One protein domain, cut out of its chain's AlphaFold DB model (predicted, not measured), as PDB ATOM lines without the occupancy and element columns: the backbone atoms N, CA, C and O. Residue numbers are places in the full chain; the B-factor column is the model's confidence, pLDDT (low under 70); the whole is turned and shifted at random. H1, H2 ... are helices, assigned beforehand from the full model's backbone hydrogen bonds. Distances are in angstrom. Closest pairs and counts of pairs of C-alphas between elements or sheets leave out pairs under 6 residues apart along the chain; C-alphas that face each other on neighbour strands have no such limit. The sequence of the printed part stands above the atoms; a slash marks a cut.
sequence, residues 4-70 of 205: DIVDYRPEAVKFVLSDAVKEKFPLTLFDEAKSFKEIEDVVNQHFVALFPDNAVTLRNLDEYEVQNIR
ATOM      1  N   ASP A   4       6.415 -91.155  58.589       60.03
ATOM      2  CA  ASP A   4       7.299 -90.801  57.470       60.03
ATOM      3  C   ASP A   4       6.540 -90.483  56.165       60.03
ATOM      4  O   ASP A   4       7.118 -89.935  55.233       60.03
ATOM      5  N   ILE A   5       5.238 -90.791  56.091       70.50
ATOM      6  CA  ILE A   5       4.383 -90.510  54.923       70.50
ATOM      7  C   ILE A   5       3.504 -89.265  55.131       70.50
ATOM      8  O   ILE A   5       2.923 -88.762  54.173       70.50
ATOM      9  N   VAL A   6       3.391 -88.749  56.362       71.31
ATOM     10  CA  VAL A   6       2.464 -87.646  56.695       71.31
ATOM     11  C   VAL A   6       2.788 -86.363  55.924       71.31
ATOM     12  O   VAL A   6       1.868 -85.688  55.471       71.31
ATOM     13  N   ASP A   7       4.072 -86.074  55.706       76.25
ATOM     14  CA  ASP A   7       4.538 -84.877  54.991       76.25
ATOM     15  C   ASP A   7       5.152 -85.200  53.614       76.25
ATOM     16  O   ASP A   7       5.800 -84.356  52.989       76.25
ATOM     17  N   TYR A   8       4.957 -86.426  53.117       83.12
ATOM     18  CA  TYR A   8       5.523 -86.870  51.846       83.12
ATOM     19  C   TYR A   8       4.602 -86.536  50.663       83.12
ATOM     20  O   TYR A   8       3.415 -86.872  50.645       83.12
ATOM     21  N   ARG A   9       5.167 -85.913  49.620       83.31
ATOM     22  CA  ARG A   9       4.515 -85.740  48.316       83.31
ATOM     23  C   ARG A   9       5.386 -86.371  47.226       83.31
ATOM     24  O   ARG A   9       6.540 -85.964  47.099       83.31
ATOM     25  N   PRO A  10       4.838 -87.275  46.394       86.94
ATOM     26  CA  PRO A  10       5.584 -87.854  45.285       86.94
ATOM     27  C   PRO A  10       6.063 -86.799  44.293       86.94
ATOM     28  O   PRO A  10       5.328 -85.858  43.980       86.94
ATOM     29  N   GLU A  11       7.249 -87.018  43.727       83.19
ATOM     30  CA  GLU A  11       7.804 -86.170  42.665       83.19
ATOM     31  C   GLU A  11       6.914 -86.168  41.410       83.19
ATOM     32  O   GLU A  11       6.716 -85.128  40.784       83.19
ATOM     33  N   ALA A  12       6.318 -87.317  41.074       84.38
ATOM     34  CA  ALA A  12       5.425 -87.478  39.928       84.38
ATOM     35  C   ALA A  12       4.067 -88.056  40.354       84.38
ATOM     36  O   ALA A  12       3.916 -89.259  40.576       84.38
ATOM     37  N   VAL A  13       3.046 -87.199  40.424       88.50
ATOM     38  CA  VAL A  13       1.677 -87.606  40.774       88.50
ATOM     39  C   VAL A  13       0.948 -88.140  39.542       88.50
ATOM     40  O   VAL A  13       0.786 -87.434  38.549       88.50
ATOM     41  N   LYS A  14       0.452 -89.379  39.621       88.94
ATOM     42  CA  LYS A  14      -0.391 -89.997  38.586       88.94
ATOM     43  C   LYS A  14      -1.804 -90.198  39.120       88.94
ATOM     44  O   LYS A  14      -1.998 -90.987  40.042       88.94
ATOM     45  N   PHE A  15      -2.783 -89.509  38.544       93.00
ATOM     46  CA  PHE A  15      -4.184 -89.643  38.947       93.00
ATOM     47  C   PHE A  15      -4.823 -90.930  38.415       93.00
ATOM     48  O   PHE A  15      -4.463 -91.438  37.350       93.00
ATOM     49  N   VAL A  16      -5.792 -91.452  39.163       92.31
ATOM     50  CA  VAL A  16      -6.571 -92.627  38.776       92.31
ATOM     51  C   VAL A  16      -7.723 -92.173  37.887       92.31
ATOM     52  O   VAL A  16      -8.680 -91.559  38.347       92.31
ATOM     53  N   LEU A  17      -7.620 -92.490  36.598       90.88
ATOM     54  CA  LEU A  17      -8.644 -92.230  35.586       90.88
ATOM     55  C   LEU A  17      -9.065 -93.551  34.933       90.88
ATOM     56  O   LEU A  17      -8.243 -94.461  34.791       90.88
ATOM     57  N   SER A  18     -10.320 -93.653  34.497       89.88
ATOM     58  CA  SER A  18     -10.789 -94.799  33.704       89.88
ATOM     59  C   SER A  18     -10.145 -94.814  32.316       89.88
ATOM     60  O   SER A  18      -9.954 -93.750  31.726       89.88
ATOM     61  N   ASP A  19      -9.896 -95.993  31.750       88.88
ATOM     62  CA  ASP A  19      -9.205 -96.123  30.457       88.88
ATOM     63  C   ASP A  19      -9.965 -95.450  29.306       88.88
ATOM     64  O   ASP A  19      -9.372 -94.715  28.521       88.88
ATOM     65  N   ALA A  20     -11.299 -95.533  29.310       89.81
ATOM     66  CA  ALA A  20     -12.155 -94.828  28.351       89.81
ATOM     67  C   ALA A  20     -12.001 -93.291  28.379       89.81
ATOM     68  O   ALA A  20     -12.330 -92.628  27.399       89.81
ATOM     69  N   VAL A  21     -11.544 -92.709  29.495       90.81
ATOM     70  CA  VAL A  21     -11.259 -91.266  29.615       90.81
ATOM     71  C   VAL A  21      -9.843 -90.966  29.132       90.81
ATOM     72  O   VAL A  21      -9.659 -89.993  28.407       90.81
ATOM     73  N   LYS A  22      -8.866 -91.824  29.458       88.56
ATOM     74  CA  LYS A  22      -7.474 -91.680  28.995       88.56
ATOM     75  C   LYS A  22      -7.350 -91.740  27.471       88.56
ATOM     76  O   LYS A  22      -6.486 -91.080  26.912       88.56
ATOM     77  N   GLU A  23      -8.201 -92.520  26.807       90.00
ATOM     78  CA  GLU A  23      -8.229 -92.615  25.341       90.00
ATOM     79  C   GLU A  23      -8.910 -91.415  24.669       90.00
ATOM     80  O   GLU A  23      -8.606 -91.086  23.524       90.00
ATOM     81  N   LYS A  24      -9.855 -90.768  25.362       92.69
ATOM     82  CA  LYS A  24     -10.678 -89.690  24.793       92.69
ATOM     83  C   LYS A  24     -10.095 -88.301  24.992       92.69
ATOM     84  O   LYS A  24     -10.391 -87.415  24.195       92.69
ATOM     85  N   PHE A  25      -9.327 -88.094  26.057       91.88
ATOM     86  CA  PHE A  25      -8.834 -86.779  26.439       91.88
ATOM     87  C   PHE A  25      -7.313 -86.785  26.591       91.88
ATOM     88  O   PHE A  25      -6.756 -87.755  27.110       91.88
ATOM     89  N   PRO A  26      -6.631 -85.700  26.185       89.19
ATOM     90  CA  PRO A  26      -5.219 -85.533  26.495       89.19
ATOM     91  C   PRO A  26      -5.023 -85.478  28.018       89.19
ATOM     92  O   PRO A  26      -5.788 -84.826  28.728       89.19
ATOM     93  N   LEU A  27      -4.007 -86.187  28.521       87.00
ATOM     94  CA  LEU A  27      -3.738 -86.286  29.963       87.00
ATOM     95  C   LEU A  27      -3.116 -85.012  30.544       87.00
ATOM     96  O   LEU A  27      -3.301 -84.726  31.726       87.00
ATOM     97  N   THR A  28      -2.393 -84.257  29.722       87.06
ATOM     98  CA  THR A  28      -1.833 -82.949  30.061       87.06
ATOM     99  C   THR A  28      -2.242 -81.918  29.017       87.06
ATOM    100  O   THR A  28      -2.414 -82.223  27.837       87.06
ATOM    101  N   LEU A  29      -2.451 -80.690  29.485       88.31
ATOM    102  CA  LEU A  29      -2.726 -79.504  28.682       88.31
ATOM    103  C   LEU A  29      -1.766 -78.406  29.147       88.31
ATOM    104  O   LEU A  29      -1.454 -78.344  30.334       88.31
ATOM    105  N   PHE A  30      -1.364 -77.518  28.234       86.56
ATOM    106  CA  PHE A  30      -0.473 -76.385  28.522       86.56
ATOM    107  C   PHE A  30       0.928 -76.787  29.023       86.56
ATOM    108  O   PHE A  30       1.445 -76.178  29.956       86.56
ATOM    109  N   ASP A  31       1.568 -77.770  28.379       80.75
ATOM    110  CA  ASP A  31       2.903 -78.266  28.770       80.75
ATOM    111  C   ASP A  31       3.999 -77.171  28.790       80.75
ATOM    112  O   ASP A  31       5.004 -77.310  29.483       80.75
ATOM    113  N   GLU A  32       3.810 -76.067  28.055       81.94
ATOM    114  CA  GLU A  32       4.750 -74.935  27.980       81.94
ATOM    115  C   GLU A  32       4.458 -73.795  28.981       81.94
ATOM    116  O   GLU A  32       5.236 -72.839  29.069       81.94
ATOM    117  N   ALA A  33       3.353 -73.860  29.731       82.31
ATOM    118  CA  ALA A  33       2.978 -72.805  30.672       82.31
ATOM    119  C   ALA A  33       3.881 -72.809  31.914       82.31
ATOM    120  O   ALA A  33       4.162 -73.853  32.503       82.31
ATOM    121  N   LYS A  34       4.320 -71.623  32.352       81.94
ATOM    122  CA  LYS A  34       5.253 -71.484  33.488       81.94
ATOM    123  C   LYS A  34       4.543 -71.251  34.814       81.94
ATOM    124  O   LYS A  34       5.145 -71.429  35.873       81.94
ATOM    125  N   SER A  35       3.283 -70.818  34.774       88.00
ATOM    126  CA  SER A  35       2.487 -70.562  35.971       88.00
ATOM    127  C   SER A  35       1.002 -70.832  35.750       88.00
ATOM    128  O   SER A  35       0.488 -70.704  34.641       88.00
ATOM    129  N   PHE A  36       0.289 -71.133  36.836       86.62
ATOM    130  CA  PHE A  36      -1.164 -71.310  36.798       86.62
ATOM    131  C   PHE A  36      -1.902 -70.043  36.342       86.62
ATOM    132  O   PHE A  36      -2.939 -70.148  35.704       86.62
ATOM    133  N   LYS A  37      -1.350 -68.852  36.599       87.50
ATOM    134  CA  LYS A  37      -1.974 -67.578  36.223       87.50
ATOM    135  C   LYS A  37      -2.056 -67.385  34.704       87.50
ATOM    136  O   LYS A  37      -3.063 -66.904  34.203       87.50
ATOM    137  N   GLU A  38      -1.028 -67.822  33.973       88.81
ATOM    138  CA  GLU A  38      -1.041 -67.835  32.501       88.81
ATOM    139  C   GLU A  38      -2.135 -68.769  31.965       88.81
ATOM    140  O   GLU A  38      -2.809 -68.450  30.989       88.81
ATOM    141  N   ILE A  39      -2.339 -69.908  32.634       89.12
ATOM    142  CA  ILE A  39      -3.393 -70.868  32.292       89.12
ATOM    143  C   ILE A  39      -4.770 -70.272  32.609       89.12
ATOM    144  O   ILE A  39      -5.674 -70.351  31.785       89.12
ATOM    145  N   GLU A  40      -4.928 -69.644  33.774       88.19
ATOM    146  CA  GLU A  40      -6.178 -69.038  34.234       88.19
ATOM    147  C   GLU A  40      -6.680 -67.941  33.286       88.19
ATOM    148  O   GLU A  40      -7.859 -67.938  32.930       88.19
ATOM    149  N   ASP A  41      -5.797 -67.058  32.809       87.44
ATOM    150  CA  ASP A  41      -6.160 -65.998  31.860       87.44
ATOM    151  C   ASP A  41      -6.672 -66.577  30.529       87.44
ATOM    152  O   ASP A  41      -7.704 -66.140  30.011       87.44
ATOM    153  N   VAL A  42      -6.000 -67.602  29.992       88.62
ATOM    154  CA  VAL A  42      -6.409 -68.281  28.749       88.62
ATOM    155  C   VAL A  42      -7.717 -69.048  28.947       88.62
ATOM    156  O   VAL A  42      -8.602 -68.999  28.087       88.62
ATOM    157  N   VAL A  43      -7.875 -69.729  30.086       90.62
ATOM    158  CA  VAL A  43      -9.097 -70.464  30.429       90.62
ATOM    159  C   VAL A  43     -10.281 -69.507  30.552       90.62
ATOM    160  O   VAL A  43     -11.309 -69.761  29.937       90.62
ATOM    161  N   ASN A  44     -10.135 -68.374  31.242       87.94
ATOM    162  CA  ASN A  44     -11.211 -67.389  31.399       87.94
ATOM    163  C   ASN A  44     -11.592 -66.682  30.086       87.94
ATOM    164  O   ASN A  44     -12.740 -66.271  29.923       87.94
ATOM    165  N   GLN A  45     -10.654 -66.527  29.146       89.38
ATOM    166  CA  GLN A  45     -10.926 -65.904  27.844       89.38
ATOM    167  C   GLN A  45     -11.595 -66.858  26.847       89.38
ATOM    168  O   GLN A  45     -12.424 -66.421  26.046       89.38
ATOM    169  N   HIS A  46     -11.230 -68.143  26.867       91.00
ATOM    170  CA  HIS A  46     -11.619 -69.095  25.821       91.00
ATOM    171  C   HIS A  46     -12.576 -70.201  26.277       91.00
ATOM    172  O   HIS A  46     -13.203 -70.837  25.429       91.00
ATOM    173  N   PHE A  47     -12.715 -70.439  27.581       91.31
ATOM    174  CA  PHE A  47     -13.525 -71.522  28.130       91.31
ATOM    175  C   PHE A  47     -14.577 -70.987  29.103       91.31
ATOM    176  O   PHE A  47     -14.362 -70.031  29.840       91.31
ATOM    177  N   VAL A  48     -15.730 -71.656  29.151       89.00
ATOM    178  CA  VAL A  48     -16.720 -71.462  30.219       89.00
ATOM    179  C   VAL A  48     -16.416 -72.489  31.310       89.00
ATOM    180  O   VAL A  48     -16.885 -73.625  31.243       89.00
ATOM    181  N   ALA A  49     -15.563 -72.112  32.264       87.31
ATOM    182  CA  ALA A  49     -15.055 -72.988  33.319       87.31
ATOM    183  C   ALA A  49     -15.707 -72.716  34.686       87.31
ATOM    184  O   ALA A  49     -16.160 -71.612  34.976       87.31
ATOM    185  N   LEU A  50     -15.735 -73.747  35.535       87.69
ATOM    186  CA  LEU A  50     -16.096 -73.657  36.951       87.69
ATOM    187  C   LEU A  50     -14.854 -73.967  37.790       87.69
ATOM    188  O   LEU A  50     -14.113 -74.894  37.464       87.69
ATOM    189  N   PHE A  51     -14.662 -73.228  38.882       85.94
ATOM    190  CA  PHE A  51     -13.538 -73.397  39.803       85.94
ATOM    191  C   PHE A  51     -14.052 -73.988  41.124       85.94
ATOM    192  O   PHE A  51     -14.644 -73.263  41.919       85.94
ATOM    193  N   PRO A  52     -13.926 -75.309  41.339       88.38
ATOM    194  CA  PRO A  52     -14.393 -75.948  42.563       88.38
ATOM    195  C   PRO A  52     -13.440 -75.686  43.741       88.38
ATOM    196  O   PRO A  52     -12.228 -75.825  43.597       88.38
ATOM    197  N   ASP A  53     -13.993 -75.409  44.926       82.94
ATOM    198  CA  ASP A  53     -13.210 -75.077  46.131       82.94
ATOM    199  C   ASP A  53     -12.563 -76.298  46.818       82.94
ATOM    200  O   ASP A  53     -11.601 -76.158  47.570       82.94
ATOM    201  N   ASN A  54     -13.086 -77.511  46.599       85.88
ATOM    202  CA  ASN A  54     -12.683 -78.716  47.338       85.88
ATOM    203  C   ASN A  54     -12.764 -80.012  46.511       85.88
ATOM    204  O   ASN A  54     -13.210 -81.053  47.002       85.88
ATOM    205  N   ALA A  55     -12.339 -79.970  45.250       89.06
ATOM    206  CA  ALA A  55     -12.300 -81.171  44.421       89.06
ATOM    207  C   ALA A  55     -11.330 -82.224  44.999       89.06
ATOM    208  O   ALA A  55     -10.156 -81.943  45.236       89.06
ATOM    209  N   VAL A  56     -11.820 -83.453  45.189       89.75
ATOM    210  CA  VAL A  56     -11.033 -84.600  45.665       89.75
ATOM    211  C   VAL A  56     -10.868 -85.601  44.529       89.75
ATOM    212  O   VAL A  56     -11.805 -85.871  43.781       89.75
ATOM    213  N   THR A  57      -9.673 -86.170  44.408       90.75
ATOM    214  CA  THR A  57      -9.358 -87.199  43.415       90.75
ATOM    215  C   THR A  57      -8.456 -88.270  44.018       90.75
ATOM    216  O   THR A  57      -7.873 -88.084  45.088       90.75
ATOM    217  N   LEU A  58      -8.344 -89.401  43.329       90.81
ATOM    218  CA  LEU A  58      -7.447 -90.489  43.694       90.81
ATOM    219  C   LEU A  58      -6.172 -90.403  42.860       90.81
ATOM    220  O   LEU A  58      -6.210 -90.154  41.654       90.81
ATOM    221  N   ARG A  59      -5.035 -90.661  43.502       93.00
ATOM    222  CA  ARG A  59      -3.749 -90.852  42.832       93.00
ATOM    223  C   ARG A  59      -3.195 -92.231  43.136       93.00
ATOM    224  O   ARG A  59      -3.504 -92.815  44.171       93.00
ATOM    225  N   ASN A  60      -2.351 -92.717  42.241       90.88
ATOM    226  CA  ASN A  60      -1.527 -93.875  42.522       90.88
ATOM    227  C   ASN A  60      -0.504 -93.524  43.609       90.88
ATOM    228  O   ASN A  60       0.006 -92.396  43.663       90.88
ATOM    229  N   LEU A  61      -0.239 -94.506  44.464       90.56
ATOM    230  CA  LEU A  61       0.883 -94.475  45.391       90.56
ATOM    231  C   LEU A  61       2.182 -94.625  44.601       90.56
ATOM    232  O   LEU A  61       2.209 -95.310  43.573       90.56
ATOM    233  N   ASP A  62       3.232 -93.971  45.068       91.00
ATOM    234  CA  ASP A  62       4.564 -94.146  44.507       91.00
ATOM    235  C   ASP A  62       5.278 -95.365  45.129       91.00
ATOM    236  O   ASP A  62       4.743 -96.059  45.997       91.00
ATOM    237  N   GLU A  63       6.488 -95.668  44.657       89.81
ATOM    238  CA  GLU A  63       7.238 -96.831  45.143       89.81
ATOM    239  C   GLU A  63       7.617 -96.705  46.625       89.81
ATOM    240  O   GLU A  63       7.572 -97.708  47.343       89.81
ATOM    241  N   TYR A  64       7.926 -95.492  47.103       87.94
ATOM    242  CA  TYR A  64       8.281 -95.250  48.502       87.94
ATOM    243  C   TYR A  64       7.092 -95.485  49.441       87.94
ATOM    244  O   TYR A  64       7.210 -96.222  50.424       87.94
ATOM    245  N   GLU A  65       5.922 -94.930  49.115       88.12
ATOM    246  CA  GLU A  65       4.688 -95.131  49.874       88.12
ATOM    247  C   GLU A  65       4.293 -96.605  49.933       88.12
ATOM    248  O   GLU A  65       3.980 -97.129  51.005       88.12
ATOM    249  N   VAL A  66       4.335 -97.292  48.785       89.81
ATOM    250  CA  VAL A  66       4.025 -98.723  48.714       89.81
ATOM    251  C   VAL A  66       4.977 -99.515  49.602       89.81
ATOM    252  O   VAL A  66       4.523-100.376  50.355       89.81
ATOM    253  N   GLN A  67       6.278 -99.232  49.544       89.38
ATOM    254  CA  GLN A  67       7.270 -99.942  50.344       89.38
ATOM    255  C   GLN A  67       7.061 -99.717  51.846       89.38
ATOM    256  O   GLN A  67       7.061-100.682  52.610       89.38
ATOM    257  N   ASN A  68       6.808 -98.481  52.278       88.69
ATOM    258  CA  ASN A  68       6.628 -98.188  53.698       88.69
ATOM    259  C   ASN A  68       5.341 -98.820  54.261       88.69
ATOM    260  O   ASN A  68       5.353 -99.436  55.329       88.69
ATOM    261  N   ILE A  69       4.238 -98.758  53.503       88.81
ATOM    262  CA  ILE A  69       2.985 -99.438  53.868       88.81
ATOM    263  C   ILE A  69       3.207-100.955  53.962       88.81
ATOM    264  O   ILE A  69       2.706-101.592  54.891       88.81
ATOM    265  N   ARG A  70       3.989-101.534  53.037       92.25
ATOM    266  CA  ARG A  70       4.360-102.958  53.065       92.25
ATOM    267  C   ARG A  70       5.117-103.342  54.316       92.25
ATOM    268  O   ARG A  70       4.741-104.297  54.988       92.25
TER     269      ARG A  70
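AT A GLANCE: This is residues 4 to 70 of the 205 residues of an uncharacterized protein of Sodaliphilus pleomorphus (UniProt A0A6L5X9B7). This is a loose chain with little regular structure: H2, the longest helix, is at one end of the long axis, H3 is at the other, and long links make most of the rest. H1 is on a loop whose residues 18 to 26 stick out to the side. The 67 printed residues have three named helices, in the order H1, H2, H3, and no named strand; the class is all helix, with 23 residues in named elements. The radius of gyration of the C-alphas is 15.7 A, and the elongated outline spans 47 by 29 by 25 A.

IN THESE COORDINATES: H2, residues 36 to 46, is 15.3 A long and begins at C-alpha 36 (-1.164, -71.310, 36.798). H1 is residues 19 to 22. H3, residues 63 to 70, is 10.4 A long and ends at C-alpha 70 (4.360, -102.958, 53.065).

HOW THE PARTS SIT: H2 is apart from H1 and H3, and H1 and H3 are apart. In H2 and H3 every O i to N i+4 pair is within hydrogen-bond range; H1 is too short for one, and its one O i to N i+3 pair is within range.

THE WHOLE: The C-alphas farthest apart, of Gln 45 and Arg 70, are 47.4 A apart. The printed part has no cut. Both links are long. Residue 4 is under pLDDT 70.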